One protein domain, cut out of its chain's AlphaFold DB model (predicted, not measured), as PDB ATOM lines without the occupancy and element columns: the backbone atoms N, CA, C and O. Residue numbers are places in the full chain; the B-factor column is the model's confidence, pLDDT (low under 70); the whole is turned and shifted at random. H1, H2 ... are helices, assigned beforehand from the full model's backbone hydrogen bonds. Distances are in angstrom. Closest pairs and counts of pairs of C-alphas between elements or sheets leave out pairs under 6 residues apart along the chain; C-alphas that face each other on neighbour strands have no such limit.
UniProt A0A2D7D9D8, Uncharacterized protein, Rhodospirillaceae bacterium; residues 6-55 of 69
ATOM      1  N   ILE A   6     122.681 147.949  42.893       68.50
ATOM      2  CA  ILE A   6     123.284 147.753  44.222       68.50
ATOM      3  C   ILE A   6     124.754 147.302  44.140       68.50
ATOM      4  O   ILE A   6     125.587 147.760  44.917       68.50
ATOM      5  N   ALA A   7     125.097 146.410  43.204       61.03
ATOM      6  CA  ALA A   7     126.462 145.915  43.043       61.03
ATOM      7  C   ALA A   7     127.386 146.996  42.461       61.03
ATOM      8  O   ALA A   7     128.557 147.059  42.836       61.03
ATOM      9  N   ALA A   8     126.851 147.862  41.595       70.00
ATOM     10  CA  ALA A   8     127.566 149.012  41.056       70.00
ATOM     11  C   ALA A   8     127.868 150.055  42.146       70.00
ATOM     12  O   ALA A   8     129.021 150.462  42.278       70.00
ATOM     13  N   VAL A   9     126.885 150.394  42.993       69.31
ATOM     14  CA  VAL A   9     127.091 151.295  44.143       69.31
ATOM     15  C   VAL A   9     128.158 150.736  45.079       69.31
ATOM     16  O   VAL A   9     129.124 151.430  45.359       69.31
ATOM     17  N   ILE A  10     128.060 149.466  45.495       66.69
ATOM     18  CA  ILE A  10     129.041 148.854  46.414       66.69
ATOM     19  C   ILE A  10     130.458 148.873  45.822       66.69
ATOM     20  O   ILE A  10     131.422 149.159  46.534       66.69
ATOM     21  N   ALA A  11     130.604 148.583  44.526       65.75
ATOM     22  CA  ALA A  11     131.901 148.627  43.857       65.75
ATOM     23  C   ALA A  11     132.481 150.052  43.828       65.75
ATOM     24  O   ALA A  11     133.666 150.230  44.109       65.75
ATOM     25  N   VAL A  12     131.651 151.066  43.561       73.75
ATOM     26  CA  VAL A  12     132.076 152.473  43.564       73.75
ATOM     27  C   VAL A  12     132.363 152.966  44.983       73.75
ATOM     28  O   VAL A  12     133.370 153.634  45.191       73.75
ATOM     29  N   THR A  13     131.606 152.533  45.995       69.06
ATOM     30  CA  THR A  13     131.907 152.809  47.411       69.06
ATOM     31  C   THR A  13     133.292 152.297  47.826       69.06
ATOM     32  O   THR A  13     133.912 152.860  48.720       69.06
ATOM     33  N   ILE A  14     133.831 151.272  47.167       72.75
ATOM     34  CA  ILE A  14     135.193 150.782  47.436       72.75
ATOM     35  C   ILE A  14     136.246 151.514  46.583       72.75
ATOM     36  O   ILE A  14     137.399 151.619  46.998       72.75
ATOM     37  N   LEU A  15     135.874 152.006  45.397       75.06
ATOM     38  CA  LEU A  15     136.799 152.567  44.405       75.06
ATOM     39  C   LEU A  15     136.931 154.100  44.453       75.06
ATOM     40  O   LEU A  15     137.892 154.640  43.907       75.06
ATOM     41  N   HIS A  16     135.968 154.791  45.063       77.62
ATOM     42  CA  HIS A  16     135.922 156.250  45.133       77.62
ATOM     43  C   HIS A  16     136.909 156.838  46.158       77.62
ATOM     44  O   HIS A  16     137.292 156.190  47.136       77.62
ATOM     45  N   SER A  17     137.330 158.083  45.924       76.44
ATOM     46  CA  SER A  17     138.083 158.883  46.896       76.44
ATOM     47  C   SER A  17     137.196 159.276  48.082       76.44
ATOM     48  O   SER A  17     136.009 159.512  47.915       76.44
ATOM     49  N   ALA A  18     137.769 159.450  49.275       79.19
ATOM     50  CA  ALA A  18     137.008 159.912  50.443       79.19
ATOM     51  C   ALA A  18     136.409 161.329  50.275       79.19
ATOM     52  O   ALA A  18     135.536 161.716  51.048       79.19
ATOM     53  N   ASP A  19     136.891 162.089  49.288       85.12
ATOM     54  CA  ASP A  19     136.468 163.462  48.999       85.12
ATOM     55  C   ASP A  19     135.336 163.552  47.954       85.12
ATOM     56  O   ASP A  19     134.882 164.653  47.647       85.12
ATOM     57  N   GLU A  20     134.890 162.426  47.383       84.19
ATOM     58  CA  GLU A  20     133.777 162.371  46.424       84.19
ATOM     59  C   GLU A  20     132.623 161.522  46.983       84.19
ATOM     60  O   GLU A  20     132.833 160.672  47.844       84.19
ATOM     61  N   SER A  21     131.387 161.744  46.532       83.94
ATOM     62  CA  SER A  21     130.290 160.827  46.856       83.94
ATOM     63  C   SER A  21     130.368 159.612  45.931       83.94
ATOM     64  O   SER A  21     130.491 159.779  44.714       83.94
ATOM     65  N   PRO A  22     130.257 158.379  46.449       80.62
ATOM     66  CA  PRO A  22     130.202 157.206  45.593       80.62
ATOM     67  C   PRO A  22     128.936 157.152  44.724       80.62
ATOM     68  O   PRO A  22     128.961 156.502  43.683       80.62
ATOM     69  N   GLU A  23     127.850 157.829  45.110       78.31
ATOM     70  CA  GLU A  23     126.678 157.987  44.236       78.31
ATOM     71  C   GLU A  23     126.985 158.912  43.058       78.31
ATOM     72  O   GLU A  23     126.789 158.506  41.915       78.31
ATOM     73  N   ASP A  24     127.549 160.095  43.317       81.38
ATOM     74  CA  ASP A  24     127.908 161.056  42.262       81.38
ATOM     75  C   ASP A  24     128.904 160.430  41.280       81.38
ATOM     76  O   ASP A  24     128.742 160.500  40.063       81.38
ATOM     77  N   ARG A  25     129.899 159.705  41.805       83.00
ATOM     78  CA  ARG A  25     130.883 159.013  40.972       83.00
ATOM     79  C   ARG A  25     130.268 157.892  40.134       83.00
ATOM     80  O   ARG A  25     130.746 157.620  39.033       83.00
ATOM     81  N   LEU A  26     129.245 157.212  40.647       82.31
ATOM     82  CA  LEU A  26     128.525 156.200  39.880       82.31
ATOM     83  C   LEU A  26     127.705 156.849  38.758       82.31
ATOM     84  O   LEU A  26     127.731 156.331  37.642       82.31
ATOM     85  N   LEU A  27     127.037 157.972  39.031       80.38
ATOM     86  CA  LEU A  27     126.293 158.737  38.026       80.38
ATOM     87  C   LEU A  27     127.208 159.184  36.879       80.38
ATOM     88  O   LEU A  27     126.922 158.862  35.727       80.38
ATOM     89  N   ASP A  28     128.369 159.766  37.191       82.62
ATOM     90  CA  ASP A  28     129.365 160.173  36.190       82.62
ATOM     91  C   ASP A  28     129.801 159.014  35.278       82.62
ATOM     92  O   ASP A  28     130.013 159.193  34.076       82.62
ATOM     93  N   ILE A  29     129.986 157.816  35.848       81.56
ATOM     94  CA  ILE A  29     130.381 156.616  35.094       81.56
ATOM     95  C   ILE A  29     129.250 156.172  34.160       81.56
ATOM     96  O   ILE A  29     129.518 155.811  33.011       81.56
ATOM     97  N   LEU A  30     128.004 156.181  34.639       80.81
ATOM     98  CA  LEU A  30     126.839 155.771  33.853       80.81
ATOM     99  C   LEU A  30     126.571 156.746  32.699       80.81
ATOM    100  O   LEU A  30     126.384 156.296  31.566       80.81
ATOM    101  N   GLU A  31     126.659 158.055  32.947       80.50
ATOM    102  CA  GLU A  31     126.510 159.095  31.920       80.50
ATOM    103  C   GLU A  31     127.595 159.000  30.836       80.50
ATOM    104  O   GLU A  31     127.304 159.105  29.644       80.50
ATOM    105  N   GLN A  32     128.848 158.738  31.227       81.31
ATOM    106  CA  GLN A  32     129.953 158.546  30.278       81.31
ATOM    107  C   GLN A  32     129.823 157.265  29.444       81.31
ATOM    108  O   GLN A  32     130.336 157.219  28.324       81.31
ATOM    109  N   SER A  33     129.170 156.226  29.977       82.19
ATOM    110  CA  SER A  33     128.942 154.966  29.257       82.19
ATOM    111  C   SER A  33     127.940 155.140  28.117       82.19
ATOM    112  O   SER A  33     128.056 154.463  27.100       82.19
ATOM    113  N   GLY A  34     126.944 156.020  28.281       77.38
ATOM    114  CA  GLY A  34     125.859 156.221  27.311       77.38
ATOM    115  C   GLY A  34     124.927 155.013  27.126       77.38
ATOM    116  O   GLY A  34     124.024 155.058  26.296       77.38
ATOM    117  N   ASP A  35     125.140 153.939  27.892       77.69
ATOM    118  CA  ASP A  35     124.380 152.686  27.825       77.69
ATOM    119  C   ASP A  35     123.146 152.685  28.741       77.69
ATOM    120  O   ASP A  35     122.328 151.765  28.682       77.69
ATOM    121  N   VAL A  36     123.036 153.681  29.625       76.69
ATOM    122  CA  VAL A  36     121.999 153.772  30.657       76.69
ATOM    123  C   VAL A  36     121.450 155.193  30.699       76.69
ATOM    124  O   VAL A  36     122.211 156.156  30.697       76.69
ATOM    125  N   GLU A  37     120.128 155.308  30.758       74.31
ATOM    126  CA  GLU A  37     119.425 156.560  31.027       74.31
ATOM    127  C   GLU A  37     119.223 156.699  32.540       74.31
ATOM    128  O   GLU A  37     118.688 155.796  33.189       74.31
ATOM    129  N   VAL A  38     119.704 157.802  33.115       76.31
ATOM    130  CA  VAL A  38     119.451 158.148  34.515       76.31
ATOM    131  C   VAL A  38     118.190 158.998  34.548       76.31
ATOM    132  O   VAL A  38     118.189 160.119  34.047       76.31
ATOM    133  N   LEU A  39     117.127 158.453  35.130       78.62
ATOM    134  CA  LEU A  39     115.876 159.172  35.342       78.62
ATOM    135  C   LEU A  39     115.923 159.906  36.676       78.62
ATOM    136  O   LEU A  39     116.433 159.373  37.670       78.62
ATOM    137  N   ASP A  40     115.363 161.111  36.704       82.19
ATOM    138  CA  ASP A  40     115.098 161.773  37.969       82.19
ATOM    139  C   ASP A  40     113.912 161.111  38.696       82.19
ATOM    140  O   ASP A  40     113.242 160.209  38.184       82.19
ATOM    141  N   ALA A  41     113.693 161.502  39.950       78.50
ATOM    142  CA  ALA A  41     112.662 160.877  40.766       78.50
ATOM    143  C   ALA A  41     111.243 161.145  40.242       78.50
ATOM    144  O   ALA A  41     110.383 160.282  40.403       78.50
ATOM    145  N   ASP A  42     110.994 162.308  39.641       84.12
ATOM    146  CA  ASP A  42     109.668 162.674  39.145       84.12
ATOM    147  C   ASP A  42     109.372 161.906  37.844       84.12
ATOM    148  O   ASP A  42     108.334 161.249  37.742       84.12
ATOM    149  N   ASP A  43     110.336 161.854  36.923       82.50
ATOM    150  CA  ASP A  43     110.285 161.082  35.678       82.50
ATOM    151  C   ASP A  43     110.120 159.578  35.951       82.50
ATOM    152  O   ASP A  43     109.283 158.907  35.339       82.50
ATOM    153  N   ALA A  44     110.864 159.036  36.923       82.94
ATOM    154  CA  ALA A  44     110.747 157.632  37.315       82.94
ATOM    155  C   ALA A  44     109.366 157.306  37.912       82.94
ATOM    156  O   ALA A  44     108.833 156.210  37.705       82.94
ATOM    157  N   MET A  45     108.772 158.240  38.661       82.00
ATOM    158  CA  MET A  45     107.433 158.070  39.230       82.00
ATOM    159  C   MET A  45     106.344 158.161  38.161       82.00
ATOM    160  O   MET A  45     105.385 157.384  38.215       82.00
ATOM    161  N   ASP A  46     106.507 159.040  37.177       85.75
ATOM    162  CA  ASP A  46     105.613 159.140  36.027       85.75
ATOM    163  C   ASP A  46     105.685 157.882  35.144       85.75
ATOM    164  O   ASP A  46     104.643 157.346  34.747       85.75
ATOM    165  N   GLU A  47     106.881 157.329  34.908       81.56
ATOM    166  CA  GLU A  47     107.045 156.054  34.198       81.56
ATOM    167  C   GLU A  47     106.436 154.885  34.987       81.56
ATOM    168  O   GLU A  47     105.726 154.044  34.423       81.56
ATOM    169  N   LEU A  48     106.628 154.848  36.309       77.44
ATOM    170  CA  LEU A  48     106.003 153.845  37.172       77.44
ATOM    171  C   LEU A  48     104.473 153.944  37.118       77.44
ATOM    172  O   LEU A  48     103.793 152.920  36.980       77.44
ATOM    173  N   ALA A  49     103.922 155.157  37.178       80.56
ATOM    174  CA  ALA A  49     102.491 155.399  37.038       80.56
ATOM    175  C   ALA A  49     101.982 154.956  35.655       80.56
ATOM    176  O   ALA A  49     100.937 154.307  35.574       80.56
ATOM    177  N   ALA A  50     102.741 155.199  34.585       79.25
ATOM    178  CA  ALA A  50     102.433 154.693  33.249       79.25
ATOM    179  C   ALA A  50     102.502 153.151  33.166       79.25
ATOM    180  O   ALA A  50     101.668 152.529  32.502       79.25
ATOM    181  N   SER A  51     103.435 152.518  33.888       67.94
ATOM    182  CA  SER A  51     103.604 151.055  33.948       67.94
ATOM    183  C   SER A  51     102.499 150.343  34.744       67.94
ATOM    184  O   SER A  51     102.180 149.181  34.476       67.94
ATOM    185  N   SER A  52     101.851 151.057  35.674       59.97
ATOM    186  CA  SER A  52     100.746 150.552  36.506       59.97
ATOM    187  C   SER A  52      99.474 150.199  35.717       59.97
ATOM    188  O   SER A  52      98.540 149.610  36.262       59.97
ATOM    189  N   ALA A  53      99.456 150.468  34.407       57.72
ATOM    190  CA  ALA A  53      98.475 149.916  33.479       57.72
ATOM    191  C   ALA A  53      98.595 148.385  33.285       57.72
ATOM    192  O   ALA A  53      97.739 147.805  32.614       57.72
ATOM    193  N   HIS A  54      99.606 147.715  33.860       57.50
ATOM    194  CA  HIS A  54      99.719 146.253  33.867       57.50
ATOM    195  C   HIS A  54      99.176 145.657  35.188       57.50
ATOM    196  O   HIS A  54      99.856 145.700  36.212       57.50
ATOM    197  N   PRO A  55      97.971 145.053  35.201       58.47
ATOM    198  CA  PRO A  55      97.262 144.713  36.442       58.47
ATOM    199  C   PRO A  55      97.747 143.441  37.166       58.47
ATOM    200  O   PRO A  55      97.158 143.066  38.174       58.47
TER     201      PRO A  55
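AT A GLANCE: This is residues 6 to 55 of the 69 residues of an uncharacterized protein of Rhodospirillaceae bacterium (UniProt A0A2D7D9D8). Helices H1 and H2 make a small corner, H2 about perpendicular to H1 and packed on it with residues 22 to 26. A link then leads away to H3, where residues 40 to 46 and 48 to 55 stick out as an arm that makes the length. The printed part has 50 residues with three named helices, H1, H2, H3 in order, and no named strand: all helix. It is only just loose, close to extended, with a radius of gyration of the C-alphas of 14.2 A and spans of 43 by 19 by 17 A.

IN THESE COORDINATES: Find C-alpha 6 at (123.284, 147.753, 44.222); from there H1, residues 6 to 15, runs 14.3 A. H2, residues 22 to 33, runs 16.5 A. H3, residues 41 to 51, runs 15.0 A to C-alpha 51 at (103.604, 151.055, 33.948).

HOW THE PARTS SIT: H1 and H2 touch, about perpendicular at 74 degrees; their closest C-alphas, of Thr 13 and Pro 22, are 5.1 A apart. H3 is apart from H1 and H2. In H1, H2 and H3 every O i to N i+4 pair is within hydrogen-bond range.

THE WHOLE: The C-alphas farthest apart, of Asp 19 and Pro 55, are 45.2 A apart. The printed part has no cut, and both links are short. Look for pLDDT under 70 at residues 6 to 7, 9 to 11, 13 and 51 to 55.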